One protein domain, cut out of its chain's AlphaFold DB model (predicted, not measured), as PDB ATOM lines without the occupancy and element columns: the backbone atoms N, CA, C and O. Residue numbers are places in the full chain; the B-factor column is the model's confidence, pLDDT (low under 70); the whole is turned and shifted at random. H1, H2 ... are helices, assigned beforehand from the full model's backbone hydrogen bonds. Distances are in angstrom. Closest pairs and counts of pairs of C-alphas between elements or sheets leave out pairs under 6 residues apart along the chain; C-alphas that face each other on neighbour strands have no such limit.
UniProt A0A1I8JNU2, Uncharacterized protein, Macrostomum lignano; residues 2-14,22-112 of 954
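AT A GLANCE: This is residues 2 to 14 and 22 to 112 of the 954 residues of an uncharacterized protein of Macrostomum lignano (UniProt A0A1I8JNU2). Seven helices with few contacts between them gather round H7, which lies nearest the middle, with the longest helix, H3, on one side of it and H6 on another, both at steep tilts to H7. The short H4 and H5 lie toward one end, H1 and the short H2 toward the other. The printed part has 104 residues with seven named helices, H1 to H7 in chain order, and no named strand; the class is all helix. By its radius of gyration of the C-alphas, 13.6 A, the whole is compact; it spans 37 by 31 by 24 A.

IN THESE COORDINATES: H1, residues 2 to 11, begins at C-alpha 2 (102.541, 111.594, 50.946) and measures 13.7 A. H2 is residues 31 to 35, 6.1 A; H3 residues 39 to 53, 21.6 A; H4 residues 63 to 68, 8.9 A; H5 residues 73 to 76, 5.5 A; H6 residues 78 to 89, 16.1 A. H7, residues 99 to 111, measures 18.1 A and ends at C-alpha 111 (112.762, 102.214, 40.044).

HOW THE PARTS SIT: H1 is close to H7 but not clearly touching, with the C-alphas of Thr 9 and Asn 104 closest at 7.8 A. H2 and H3 touch only at the corner, closest at C-alphas 33 and 39, 4.0 A. H7, with residues 99 to 103 alone, touches H3 at a steep tilt of 64 degrees, opposite ways; C-alphas 49 and 99 are closest, 7.1 A. H6 and H7 only just touch, with 3 pairs of C-alphas within 8 A, closest at 87 and 101, 7.0 A. H3 and H6 are apart. Every O i to N i+4 pair is within hydrogen-bond range in H1, H2, H4 and H7, with 9 of 11 in H3 and 7 of 8 in H6; H5 is too short for one.

THE WHOLE: C-alphas 14 and 71 are farthest apart, 39.2 A. Residues 15 to 21 are not printed; C-alphas 14 and 22 are 14.6 A apart across this cut. Of the links printed whole, none is long. Mean pLDDT of the printed part is 74.0; 36 residues are under 70, among them 2 to 14 and 22 to 37.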
ATOM      1  N   GLY A   2     104.001 111.582  50.776       37.00
ATOM      2  CA  GLY A   2     102.541 111.594  50.946       37.00
ATOM      3  C   GLY A   2     101.761 111.471  49.639       37.00
ATOM      4  O   GLY A   2     101.660 110.393  49.068       37.00
ATOM      5  N   ASN A   3     101.293 112.602  49.102       34.66
ATOM      6  CA  ASN A   3     100.503 112.661  47.871       34.66
ATOM      7  C   ASN A   3     101.138 112.016  46.622       34.66
ATOM      8  O   ASN A   3     100.381 111.545  45.792       34.66
ATOM      9  N   GLN A   4     102.463 111.955  46.449       38.47
ATOM     10  CA  GLN A   4     103.098 111.321  45.277       38.47
ATOM     11  C   GLN A   4     103.204 109.795  45.392       38.47
ATOM     12  O   GLN A   4     102.956 109.100  44.414       38.47
ATOM     13  N   ILE A   5     103.524 109.257  46.572       43.47
ATOM     14  CA  ILE A   5     103.564 107.799  46.791       43.47
ATOM     15  C   ILE A   5     102.151 107.252  47.031       43.47
ATOM     16  O   ILE A   5     101.820 106.173  46.542       43.47
ATOM     17  N   ALA A   6     101.265 108.049  47.635       39.72
ATOM     18  CA  ALA A   6      99.827 107.839  47.560       39.72
ATOM     19  C   ALA A   6      99.327 107.913  46.111       39.72
ATOM     20  O   ALA A   6      98.563 107.043  45.734       39.72
ATOM     21  N   LEU A   7      99.765 108.858  45.263       36.72
ATOM     22  CA  LEU A   7      99.392 108.854  43.840       36.72
ATOM     23  C   LEU A   7      99.872 107.579  43.148       36.72
ATOM     24  O   LEU A   7      99.033 106.891  42.595       36.72
ATOM     25  N   ILE A   8     101.144 107.184  43.258       39.88
ATOM     26  CA  ILE A   8     101.645 105.936  42.646       39.88
ATOM     27  C   ILE A   8     100.856 104.705  43.135       39.88
ATOM     28  O   ILE A   8     100.573 103.812  42.345       39.88
ATOM     29  N   THR A   9     100.415 104.670  44.396       40.69
ATOM     30  CA  THR A   9      99.597 103.562  44.936       40.69
ATOM     31  C   THR A   9      98.080 103.720  44.742       40.69
ATOM     32  O   THR A   9      97.336 102.779  45.008       40.69
ATOM     33  N   LYS A  10      97.605 104.870  44.243       34.44
ATOM     34  CA  LYS A  10      96.182 105.202  44.018       34.44
ATOM     35  C   LYS A  10      95.829 105.353  42.532       34.44
ATOM     36  O   LYS A  10      94.672 105.166  42.179       34.44
ATOM     37  N   SER A  11      96.810 105.619  41.667       31.75
ATOM     38  CA  SER A  11      96.753 105.429  40.210       31.75
ATOM     39  C   SER A  11      97.258 104.040  39.809       31.75
ATOM     40  O   SER A  11      96.691 103.432  38.911       31.75
ATOM     41  N   GLY A  12      98.221 103.475  40.550       33.94
ATOM     42  CA  GLY A  12      98.535 102.039  40.552       33.94
ATOM     43  C   GLY A  12      97.508 101.177  41.303       33.94
ATOM     44  O   GLY A  12      97.719  99.980  41.485       33.94
ATOM     45  N   SER A  13      96.390 101.762  41.748       35.81
ATOM     46  CA  SER A  13      95.243 101.014  42.262       35.81
ATOM     47  C   SER A  13      94.531 100.319  41.101       35.81
ATOM     48  O   SER A  13      93.639 100.903  40.488       35.81
ATOM     49  N   MET A  14      94.921  99.069  40.826       34.56
ATOM     50  CA  MET A  14      94.309  98.175  39.831       34.56
ATOM     51  C   MET A  14      92.773  98.335  39.788       34.56
ATOM     52  O   MET A  14      92.107  98.079  40.799       34.56
ATOM     53  N   PRO A  22      95.015  90.086  51.480       53.03
ATOM     54  CA  PRO A  22      95.346  88.769  50.954       53.03
ATOM     55  C   PRO A  22      95.897  87.906  52.081       53.03
ATOM     56  O   PRO A  22      96.693  88.376  52.899       53.03
ATOM     57  N   GLN A  23      95.479  86.644  52.136       57.81
ATOM     58  CA  GLN A  23      96.035  85.707  53.101       57.81
ATOM     59  C   GLN A  23      97.543  85.534  52.850       57.81
ATOM     60  O   GLN A  23      98.019  85.719  51.728       57.81
ATOM     61  N   PRO A  24      98.325  85.090  53.850       59.53
ATOM     62  CA  PRO A  24      99.757  84.835  53.671       59.53
ATOM     63  C   PRO A  24     100.093  83.788  52.594       59.53
ATOM     64  O   PRO A  24     101.243  83.707  52.166       59.53
ATOM     65  N   ALA A  25      99.108  82.989  52.168       54.91
ATOM     66  CA  ALA A  25      99.192  82.130  50.990       54.91
ATOM     67  C   ALA A  25      99.039  82.927  49.678       54.91
ATOM     68  O   ALA A  25      99.847  82.746  48.771       54.91
ATOM     69  N   ASP A  26      98.070  83.845  49.610       64.44
ATOM     70  CA  ASP A  26      97.673  84.595  48.410       64.44
ATOM     71  C   ASP A  26      98.798  85.488  47.856       64.44
ATOM     72  O   ASP A  26      98.955  85.610  46.639       64.44
ATOM     73  N   TRP A  27      99.625  86.073  48.737       64.06
ATOM     74  CA  TRP A  27     100.855  86.783  48.346       64.06
ATOM     75  C   TRP A  27     101.836  85.860  47.603       64.06
ATOM     76  O   TRP A  27     102.441  86.237  46.606       64.06
ATOM     77  N   ILE A  28     101.960  84.609  48.052       58.94
ATOM     78  CA  ILE A  28     102.890  83.628  47.480       58.94
ATOM     79  C   ILE A  28     102.311  82.989  46.201       58.94
ATOM     80  O   ILE A  28     103.070  82.610  45.303       58.94
ATOM     81  N   THR A  29     100.984  82.873  46.083       59.19
ATOM     82  CA  THR A  29     100.300  82.265  44.931       59.19
ATOM     83  C   THR A  29      99.983  83.269  43.822       59.19
ATOM     84  O   THR A  29      98.832  83.649  43.615       59.19
ATOM     85  N   GLY A  30     100.995  83.617  43.026       64.31
ATOM     86  CA  GLY A  30     100.828  84.028  41.625       64.31
ATOM     87  C   GLY A  30     100.214  85.411  41.365       64.31
ATOM     88  O   GLY A  30     100.870  86.235  40.746       64.31
ATOM     89  N   ALA A  31      98.985  85.690  41.799       68.81
ATOM     90  CA  ALA A  31      98.236  86.884  41.400       68.81
ATOM     91  C   ALA A  31      98.913  88.197  41.838       68.81
ATOM     92  O   ALA A  31      99.142  89.073  41.007       68.81
ATOM     93  N   HIS A  32      99.294  88.321  43.114       68.06
ATOM     94  CA  HIS A  32     100.033  89.491  43.610       68.06
ATOM     95  C   HIS A  32     101.474  89.537  43.058       68.06
ATOM     96  O   HIS A  32     101.948  90.580  42.606       68.06
ATOM     97  N   ALA A  33     102.112  88.369  42.985       67.69
ATOM     98  CA  ALA A  33     103.417  88.126  42.374       67.69
ATOM     99  C   ALA A  33     103.522  88.555  40.892       67.69
ATOM    100  O   ALA A  33     104.587  88.988  40.445       67.69
ATOM    101  N   VAL A  34     102.429  88.452  40.131       67.56
ATOM    102  CA  VAL A  34     102.304  88.937  38.747       67.56
ATOM    103  C   VAL A  34     101.928  90.419  38.728       67.56
ATOM    104  O   VAL A  34     102.562  91.184  38.010       67.56
ATOM    105  N   ALA A  35     100.971  90.856  39.555       63.72
ATOM    106  CA  ALA A  35     100.537  92.256  39.618       63.72
ATOM    107  C   ALA A  35     101.651  93.236  40.045       63.72
ATOM    108  O   ALA A  35     101.633  94.398  39.648       63.72
ATOM    109  N   THR A  36     102.630  92.776  40.829       63.53
ATOM    110  CA  THR A  36     103.832  93.548  41.192       63.53
ATOM    111  C   THR A  36     105.012  93.344  40.239       63.53
ATOM    112  O   THR A  36     106.002  94.067  40.340       63.53
ATOM    113  N   GLY A  37     104.958  92.344  39.352       69.12
ATOM    114  CA  GLY A  37     106.097  91.902  38.538       69.12
ATOM    115  C   GLY A  37     107.240  91.246  39.329       69.12
ATOM    116  O   GLY A  37     108.293  90.972  38.761       69.12
ATOM    117  N   LEU A  38     107.065  90.985  40.632       70.06
ATOM    118  CA  LEU A  38     108.135  90.554  41.540       70.06
ATOM    119  C   LEU A  38     108.145  89.045  41.841       70.06
ATOM    120  O   LEU A  38     108.906  88.623  42.697       70.06
ATOM    121  N   SER A  39     107.352  88.210  41.167       71.69
ATOM    122  CA  SER A  39     107.060  86.804  41.537       71.69
ATOM    123  C   SER A  39     108.152  85.955  42.232       71.69
ATOM    124  O   SER A  39     107.897  85.370  43.287       71.69
ATOM    125  N   VAL A  40     109.367  85.866  41.682       72.88
ATOM    126  CA  VAL A  40     110.495  85.117  42.284       72.88
ATOM    127  C   VAL A  40     111.102  85.883  43.472       72.88
ATOM    128  O   VAL A  40     111.458  85.309  44.504       72.88
ATOM    129  N   VAL A  41     111.186  87.203  43.326       79.31
ATOM    130  CA  VAL A  41     111.751  88.184  44.262       79.31
ATOM    131  C   VAL A  41     110.883  88.332  45.508       79.31
ATOM    132  O   VAL A  41     111.406  88.472  46.612       79.31
ATOM    133  N   GLU A  42     109.561  88.256  45.352       83.00
ATOM    134  CA  GLU A  42     108.581  88.451  46.414       83.00
ATOM    135  C   GLU A  42     108.771  87.430  47.536       83.00
ATOM    136  O   GLU A  42     108.746  87.799  48.706       83.00
ATOM    137  N   LYS A  43     109.104  86.173  47.215       85.81
ATOM    138  CA  LYS A  43     109.467  85.163  48.225       85.81
ATOM    139  C   LYS A  43     110.696  85.585  49.047       85.81
ATOM    140  O   LYS A  43     110.706  85.404  50.266       85.81
ATOM    141  N   ARG A  44     111.711  86.201  48.423       86.56
ATOM    142  CA  ARG A  44     112.899  86.737  49.121       86.56
ATOM    143  C   ARG A  44     112.530  87.973  49.954       86.56
ATOM    144  O   ARG A  44     112.944  88.066  51.109       86.56
ATOM    145  N   LEU A  45     111.711  88.879  49.416       89.94
ATOM    146  CA  LEU A  45     111.201  90.066  50.116       89.94
ATOM    147  C   LEU A  45     110.320  89.708  51.317       89.94
ATOM    148  O   LEU A  45     110.462  90.325  52.369       89.94
ATOM    149  N   TRP A  46     109.471  88.689  51.203       90.69
ATOM    150  CA  TRP A  46     108.613  88.181  52.275       90.69
ATOM    151  C   TRP A  46     109.445  87.603  53.421       90.69
ATOM    152  O   TRP A  46     109.258  87.981  54.578       90.69
ATOM    153  N   LEU A  47     110.456  86.785  53.107       89.00
ATOM    154  CA  LEU A  47     111.416  86.294  54.101       89.00
ATOM    155  C   LEU A  47     112.188  87.445  54.774       89.00
ATOM    156  O   LEU A  47     112.362  87.435  55.995       89.00
ATOM    157  N   ARG A  48     112.596  88.485  54.028       87.62
ATOM    158  CA  ARG A  48     113.209  89.694  54.614       87.62
ATOM    159  C   ARG A  48     112.244  90.470  55.508       87.62
ATOM    160  O   ARG A  48     112.625  90.859  56.608       87.62
ATOM    161  N   PHE A  49     110.998  90.649  55.089       90.69
ATOM    162  CA  PHE A  49     109.952  91.328  55.850       90.69
ATOM    163  C   PHE A  49     109.651  90.608  57.179       90.69
ATOM    164  O   PHE A  49     109.607  91.237  58.243       90.69
ATOM    165  N   GLN A  50     109.564  89.274  57.151       90.31
ATOM    166  CA  GLN A  50     109.475  88.442  58.353       90.31
ATOM    167  C   GLN A  50     110.697  88.626  59.272       90.31
ATOM    168  O   GLN A  50     110.525  88.864  60.473       90.31
ATOM    169  N   GLN A  51     111.922  88.571  58.727       86.19
ATOM    170  CA  GLN A  51     113.170  88.758  59.486       86.19
ATOM    171  C   GLN A  51     113.244  90.137  60.167       86.19
ATOM    172  O   GLN A  51     113.510  90.204  61.373       86.19
ATOM    173  N   LEU A  52     112.981  91.212  59.413       80.88
ATOM    174  CA  LEU A  52     113.070  92.614  59.843       80.88
ATOM    175  C   LEU A  52     112.202  92.907  61.072       80.88
ATOM    176  O   LEU A  52     112.643  93.564  62.015       80.88
ATOM    177  N   ALA A  53     110.967  92.404  61.078       66.50
ATOM    178  CA  ALA A  53     109.973  92.780  62.079       66.50
ATOM    179  C   ALA A  53     109.731  91.734  63.177       66.50
ATOM    180  O   ALA A  53     109.266  92.096  64.261       66.50
ATOM    181  N   ALA A  54     109.977  90.448  62.891       68.25
ATOM    182  CA  ALA A  54     109.042  89.398  63.306       68.25
ATOM    183  C   ALA A  54     107.608  89.855  63.010       68.25
ATOM    184  O   ALA A  54     106.842  90.169  63.929       68.25
ATOM    185  N   ALA A  55     107.281  89.949  61.718       77.62
ATOM    186  CA  ALA A  55     105.925  90.232  61.261       77.62
ATOM    187  C   ALA A  55     104.924  89.315  61.988       77.62
ATOM    188  O   ALA A  55     105.265  88.202  62.412       77.62
ATOM    189  N   THR A  56     103.698  89.786  62.208       81.88
ATOM    190  CA  THR A  56     102.626  88.859  62.586       81.88
ATOM    191  C   THR A  56     102.409  87.841  61.464       81.88
ATOM    192  O   THR A  56     102.843  88.055  60.333       81.88
ATOM    193  N   SER A  57     101.740  86.726  61.766       81.25
ATOM    194  CA  SER A  57     101.238  85.813  60.731       81.25
ATOM    195  C   SER A  57     100.402  86.566  59.688       81.25
ATOM    196  O   SER A  57     100.486  86.253  58.513       81.25
ATOM    197  N   GLU A  58      99.707  87.627  60.110       84.88
ATOM    198  CA  GLU A  58      98.936  88.582  59.296       84.88
ATOM    199  C   GLU A  58      99.799  89.499  58.393       84.88
ATOM    200  O   GLU A  58      99.270  90.394  57.744       84.88
ATOM    201  N   GLY A  59     101.132  89.378  58.397       88.19
ATOM    202  CA  GLY A  59     102.011  90.209  57.568       88.19
ATOM    203  C   GLY A  59     102.089  91.689  57.968       88.19
ATOM    204  O   GLY A  59     102.254  92.547  57.099       88.19
ATOM    205  N   LEU A  60     102.009  92.012  59.269       92.00
ATOM    206  CA  LEU A  60     102.042  93.398  59.768       92.00
ATOM    207  C   LEU A  60     103.273  93.706  60.645       92.00
ATOM    208  O   LEU A  60     103.546  93.033  61.646       92.00
ATOM    209  N   ILE A  61     103.982  94.798  60.329       90.25
ATOM    210  CA  ILE A  61     105.019  95.396  61.188       90.25
ATOM    211  C   ILE A  61     104.359  96.383  62.155       90.25
ATOM    212  O   ILE A  61     103.918  97.458  61.752       90.25
ATOM    213  N   THR A  62     104.334  96.058  63.450       89.06
ATOM    214  CA  THR A  62     103.716  96.908  64.485       89.06
ATOM    215  C   THR A  62     104.744  97.548  65.425       89.06
ATOM    216  O   THR A  62     105.717  96.916  65.852       89.06
ATOM    217  N   LYS A  63     104.494  98.805  65.834       84.31
ATOM    218  CA  LYS A  63     105.347  99.575  66.770       84.31
ATOM    219  C   LYS A  63     105.639  98.798  68.069       84.31
ATOM    220  O   LYS A  63     106.762  98.829  68.571       84.31
ATOM    221  N   ARG A  64     104.654  98.033  68.569       81.50
ATOM    222  CA  ARG A  64     104.750  97.206  69.789       81.50
ATOM    223  C   ARG A  64     105.705  96.011  69.637       81.50
ATOM    224  O   ARG A  64     106.413  95.700  70.593       81.50
ATOM    225  N   ARG A  65     105.783  95.369  68.458       76.88
ATOM    226  CA  ARG A  65     106.775  94.305  68.195       76.88
ATOM    227  C   ARG A  65     108.189  94.871  68.032       76.88
ATOM    228  O   ARG A  65     109.098  94.352  68.678       76.88
ATOM    229  N   ARG A  66     108.378  95.992  67.314       68.69
ATOM    230  CA  ARG A  66     109.704  96.651  67.228       68.69
ATOM    231  C   ARG A  66     110.221  97.079  68.607       68.69
ATOM    232  O   ARG A  66     111.384  96.851  68.915       68.69
ATOM    233  N   ALA A  67     109.352  97.595  69.480       75.25
ATOM    234  CA  ALA A  67     109.712  97.945  70.857       75.25
ATOM    235  C   ALA A  67     110.135  96.740  71.727       75.25
ATOM    236  O   ALA A  67     110.948  96.909  72.634       75.25
ATOM    237  N   ARG A  68     109.632  95.524  71.447       74.44
ATOM    238  CA  ARG A  68     110.118  94.276  72.072       74.44
ATOM    239  C   ARG A  68     111.449  93.789  71.478       74.44
ATOM    240  O   ARG A  68     112.202  93.123  72.176       74.44
ATOM    241  N   ARG A  69     111.775  94.158  70.234       71.44
ATOM    242  CA  ARG A  69     113.052  93.864  69.554       71.44
ATOM    243  C   ARG A  69     114.073  95.018  69.629       71.44
ATOM    244  O   ARG A  69     114.855  95.215  68.712       71.44
ATOM    245  N   LYS A  70     114.168  95.709  70.773       65.00
ATOM    246  CA  LYS A  70     115.246  96.683  71.103       65.00
ATOM    247  C   LYS A  70     116.682  96.095  71.169       65.00
ATOM    248  O   LYS A  70     117.591  96.782  71.612       65.00
ATOM    249  N   ARG A  71     116.865  94.820  70.805       64.81
ATOM    250  CA  ARG A  71     118.151  94.099  70.693       64.81
ATOM    251  C   ARG A  71     118.279  93.362  69.350       64.81
ATOM    252  O   ARG A  71     118.953  92.343  69.256       64.81
ATOM    253  N   SER A  72     117.527  93.779  68.332       72.94
ATOM    254  CA  SER A  72     117.798  93.337  66.961       72.94
ATOM    255  C   SER A  72     118.761  94.317  66.307       72.94
ATOM    256  O   SER A  72     118.549  95.518  66.454       72.94
ATOM    257  N   MET A  73     119.692  93.814  65.501       72.56
ATOM    258  CA  MET A  73     120.579  94.585  64.614       72.56
ATOM    259  C   MET A  73     119.846  95.752  63.911       72.56
ATOM    260  O   MET A  73     120.265  96.904  63.947       72.56
ATOM    261  N   TYR A  74     118.628  95.487  63.420       70.38
ATOM    262  CA  TYR A  74     117.696  96.453  62.808       70.38
ATOM    263  C   TYR A  74     117.118  97.540  63.747       70.38
ATOM    264  O   TYR A  74     116.152  98.236  63.399       70.38
ATOM    265  N   SER A  75     117.628  97.643  64.972       72.75
ATOM    266  CA  SER A  75     117.325  98.707  65.928       72.75
ATOM    267  C   SER A  75     118.546  99.555  66.289       72.75
ATOM    268  O   SER A  75     118.332 100.696  66.697       72.75
ATOM    269  N   GLU A  76     119.773  99.069  66.077       79.69
ATOM    270  CA  GLU A  76     120.994  99.884  66.154       79.69
ATOM    271  C   GLU A  76     121.090 100.824  64.939       79.69
ATOM    272  O   GLU A  76     121.155 102.042  65.118       79.69
ATOM    273  N   ASP A  77     120.942 100.280  63.725       82.50
ATOM    274  CA  ASP A  77     120.902 101.043  62.469       82.50
ATOM    275  C   ASP A  77     119.856 102.179  62.521       82.50
ATOM    276  O   ASP A  77     118.644 101.955  62.647       82.50
ATOM    277  N   THR A  78     120.337 103.424  62.413       79.62
ATOM    278  CA  THR A  78     119.495 104.627  62.436       79.62
ATOM    279  C   THR A  78     118.855 104.939  61.080       79.62
ATOM    280  O   THR A  78     117.741 105.468  61.065       79.62
ATOM    281  N   PHE A  79     119.470 104.571  59.955       79.81
ATOM    282  CA  PHE A  79     118.874 104.728  58.626       79.81
ATOM    283  C   PHE A  79     117.673 103.802  58.478       79.81
ATOM    284  O   PHE A  79     116.566 104.271  58.223       79.81
ATOM    285  N   LEU A  80     117.826 102.516  58.796       84.31
ATOM    286  CA  LEU A  80     116.713 101.569  58.849       84.31
ATOM    287  C   LEU A  80     115.720 101.900  59.981       84.31
ATOM    288  O   LEU A  80     114.540 101.528  59.929       84.31
ATOM    289  N   ARG A  81     116.134 102.647  61.016       84.94
ATOM    290  CA  ARG A  81     115.195 103.244  61.981       84.94
ATOM    291  C   ARG A  81     114.313 104.309  61.334       84.94
ATOM    292  O   ARG A  81     113.096 104.194  61.489       84.94
ATOM    293  N   LYS A  82     114.897 105.269  60.608       85.06
ATOM    294  CA  LYS A  82     114.176 106.345  59.909       85.06
ATOM    295  C   LYS A  82     113.354 105.832  58.727       85.06
ATOM    296  O   LYS A  82     112.187 106.187  58.640       85.06
ATOM    297  N   PHE A  83     113.886 104.925  57.910       85.69
ATOM    298  CA  PHE A  83     113.172 104.299  56.794       85.69
ATOM    299  C   PHE A  83     111.908 103.561  57.259       85.69
ATOM    300  O   PHE A  83     110.816 103.843  56.783       85.69
ATOM    301  N   ILE A  84     112.003 102.695  58.277       85.75
ATOM    302  CA  ILE A  84     110.818 102.022  58.849       85.75
ATOM    303  C   ILE A  84     109.899 103.012  59.601       85.75
ATOM    304  O   ILE A  84     108.728 102.712  59.814       85.75
ATOM    305  N   GLY A  85     110.391 104.188  60.008       86.44
ATOM    306  CA  GLY A  85     109.543 105.306  60.442       86.44
ATOM    307  C   GLY A  85     108.713 105.838  59.275       86.44
ATOM    308  O   GLY A  85     107.491 105.730  59.288       86.44
ATOM    309  N   TYR A  86     109.398 106.267  58.217       84.69
ATOM    310  CA  TYR A  86     108.824 106.771  56.976       84.69
ATOM    311  C   TYR A  86     107.781 105.816  56.352       84.69
ATOM    312  O   TYR A  86     106.666 106.242  56.062       84.69
ATOM    313  N   LEU A  87     108.058 104.505  56.278       86.94
ATOM    314  CA  LEU A  87     107.100 103.494  55.784       86.94
ATOM    315  C   LEU A  87     105.810 103.358  56.609       86.94
ATOM    316  O   LEU A  87     104.855 102.719  56.168       86.94
ATOM    317  N   ARG A  88     105.785 103.896  57.828       84.25
ATOM    318  CA  ARG A  88     104.589 103.939  58.673       84.25
ATOM    319  C   ARG A  88     103.881 105.275  58.503       84.25
ATOM    320  O   ARG A  88     102.671 105.290  58.316       84.25
ATOM    321  N   ASP A  89     104.647 106.358  58.540       82.19
ATOM    322  CA  ASP A  89     104.118 107.716  58.596       82.19
ATOM    323  C   ASP A  89     103.525 108.167  57.240       82.19
ATOM    324  O   ASP A  89     102.510 108.859  57.233       82.19
ATOM    325  N   ASP A  90     104.078 107.715  56.101       75.44
ATOM    326  CA  ASP A  90     103.585 108.072  54.754       75.44
ATOM    327  C   ASP A  90     102.429 107.177  54.255       75.44
ATOM    328  O   ASP A  90     101.666 107.591  53.382       75.44
ATOM    329  N   PHE A  91     102.277 105.953  54.788       66.94
ATOM    330  CA  PHE A  91     101.321 104.964  54.260       66.94
ATOM    331  C   PHE A  91     100.033 104.794  55.085       66.94
ATOM    332  O   PHE A  91      98.975 104.614  54.482       66.94
ATOM    333  N   ARG A  92     100.074 104.793  56.432       69.56
ATOM    334  CA  ARG A  92      98.866 104.617  57.274       69.56
ATOM    335  C   ARG A  92      98.975 105.268  58.658       69.56
ATOM    336  O   ARG A  92      99.895 104.999  59.425       69.56
ATOM    337  N   SER A  93      97.922 105.989  59.051       72.44
ATOM    338  CA  SER A  93      97.756 106.556  60.400       72.44
ATOM    339  C   SER A  93      97.678 105.511  61.526       72.44
ATOM    340  O   SER A  93      97.954 105.841  62.678       72.44
ATOM    341  N   ASP A  94      97.380 104.240  61.217       83.94
ATOM    342  CA  ASP A  94      97.460 103.133  62.185       83.94
ATOM    343  C   ASP A  94      98.908 102.790  62.594       83.94
ATOM    344  O   ASP A  94      99.146 102.061  63.564       83.94
ATOM    345  N   GLY A  95      99.895 103.333  61.872       87.62
ATOM    346  CA  GLY A  95     101.305 103.158  62.149       87.62
ATOM    347  C   GLY A  95     101.788 101.715  61.991       87.62
ATOM    348  O   GLY A  95     102.755 101.339  62.676       87.62
ATOM    349  N   LYS A  96     101.127 100.921  61.139       90.19
ATOM    350  CA  LYS A  96     101.535  99.575  60.721       90.19
ATOM    351  C   LYS A  96     102.111  99.613  59.302       90.19
ATOM    352  O   LYS A  96     101.577 100.290  58.429       90.19
ATOM    353  N   VAL A  97     103.160  98.831  59.045       92.94
ATOM    354  CA  VAL A  97     103.606  98.550  57.664       92.94
ATOM    355  C   VAL A  97     103.033  97.196  57.258       92.94
ATOM    356  O   VAL A  97     103.306  96.201  57.930       92.94
ATOM    357  N   THR A  98     102.228  97.159  56.199       93.94
ATOM    358  CA  THR A  98     101.802  95.909  55.549       93.94
ATOM    359  C   THR A  98     102.919  95.382  54.648       93.94
ATOM    360  O   THR A  98     103.822  96.135  54.267       93.94
ATOM    361  N   PHE A  99     102.854  94.112  54.245       92.62
ATOM    362  CA  PHE A  99     103.792  93.594  53.247       92.62
ATOM    363  C   PHE A  99     103.681  94.329  51.897       92.62
ATOM    364  O   PHE A  99     104.705  94.621  51.283       92.62
ATOM    365  N   GLN A 100     102.471  94.752  51.505       90.69
ATOM    366  CA  GLN A 100     102.245  95.620  50.342       90.69
ATOM    367  C   GLN A 100     103.025  96.938  50.444       90.69
ATOM    368  O   GLN A 100     103.761  97.285  49.528       90.69
ATOM    369  N   ASN A 101     102.915  97.666  51.564       91.88
ATOM    370  CA  ASN A 101     103.603  98.951  51.748       91.88
ATOM    371  C   ASN A 101     105.129  98.778  51.662       91.88
ATOM    372  O   ASN A 101     105.821  99.625  51.104       91.88
ATOM    373  N   PHE A 102     105.648  97.660  52.184       93.19
ATOM    374  CA  PHE A 102     107.059  97.305  52.060       93.19
ATOM    375  C   PHE A 102     107.449  96.995  50.609       93.19
ATOM    376  O   PHE A 102     108.411  97.578  50.122       93.19
ATOM    377  N   CYS A 103     106.697  96.158  49.887       91.69
ATOM    378  CA  CYS A 103     106.968  95.858  48.477       91.69
ATOM    379  C   CYS A 103     106.912  97.114  47.602       91.69
ATOM    380  O   CYS A 103     107.829  97.350  46.823       91.69
ATOM    381  N   ASN A 104     105.903  97.968  47.794       90.50
ATOM    382  CA  ASN A 104     105.753  99.232  47.073       90.50
ATOM    383  C   ASN A 104     106.942 100.175  47.333       90.50
ATOM    384  O   ASN A 104     107.411 100.846  46.417       90.50
ATOM    385  N   ALA A 105     107.466 100.203  48.563       91.00
ATOM    386  CA  ALA A 105     108.650 100.985  48.904       91.00
ATOM    387  C   ALA A 105     109.957 100.385  48.365       91.00
ATOM    388  O   ALA A 105     110.814 101.136  47.911       91.00
ATOM    389  N   MET A 106     110.113  99.058  48.366       92.50
ATOM    390  CA  MET A 106     111.272  98.400  47.751       92.50
ATOM    391  C   MET A 106     111.264  98.571  46.224       92.50
ATOM    392  O   MET A 106     112.299  98.875  45.643       92.50
ATOM    393  N   TYR A 107     110.095  98.473  45.586       89.81
ATOM    394  CA  TYR A 107     109.901  98.780  44.167       89.81
ATOM    395  C   TYR A 107     110.226 100.247  43.855       89.81
ATOM    396  O   TYR A 107     110.929 100.529  42.888       89.81
ATOM    397  N   TRP A 108     109.786 101.186  44.701       92.50
ATOM    398  CA  TRP A 108     110.164 102.592  44.568       92.50
ATOM    399  C   TRP A 108     111.684 102.792  44.748       92.50
ATOM    400  O   TRP A 108     112.294 103.459  43.921       92.50
ATOM    401  N   ILE A 109     112.333 102.147  45.727       91.56
ATOM    402  CA  ILE A 109     113.805 102.162  45.877       91.56
ATOM    403  C   ILE A 109     114.509 101.613  44.629       91.56
ATOM    404  O   ILE A 109     115.565 102.119  44.249       91.56
ATOM    405  N   GLU A 110     113.945 100.610  43.961       91.31
ATOM    406  CA  GLU A 110     114.528 100.072  42.735       91.31
ATOM    407  C   GLU A 110     114.359 101.040  41.550       91.31
ATOM    408  O   GLU A 110     115.345 101.403  40.908       91.31
ATOM    409  N   LYS A 111     113.124 101.487  41.276       90.50
ATOM    410  CA  LYS A 111     112.762 102.214  40.044       90.50
ATOM    411  C   LYS A 111     112.913 103.736  40.106       90.50
ATOM    412  O   LYS A 111     113.010 104.358  39.052       90.50
ATOM    413  N   ALA A 112     112.914 104.350  41.289       92.12
ATOM    414  CA  ALA A 112     113.051 105.801  41.421       92.12
ATOM    415  C   ALA A 112     114.416 106.275  40.894       92.12
ATOM    416  O   ALA A 112     115.450 105.641  41.144       92.12
TER     417      ALA A 112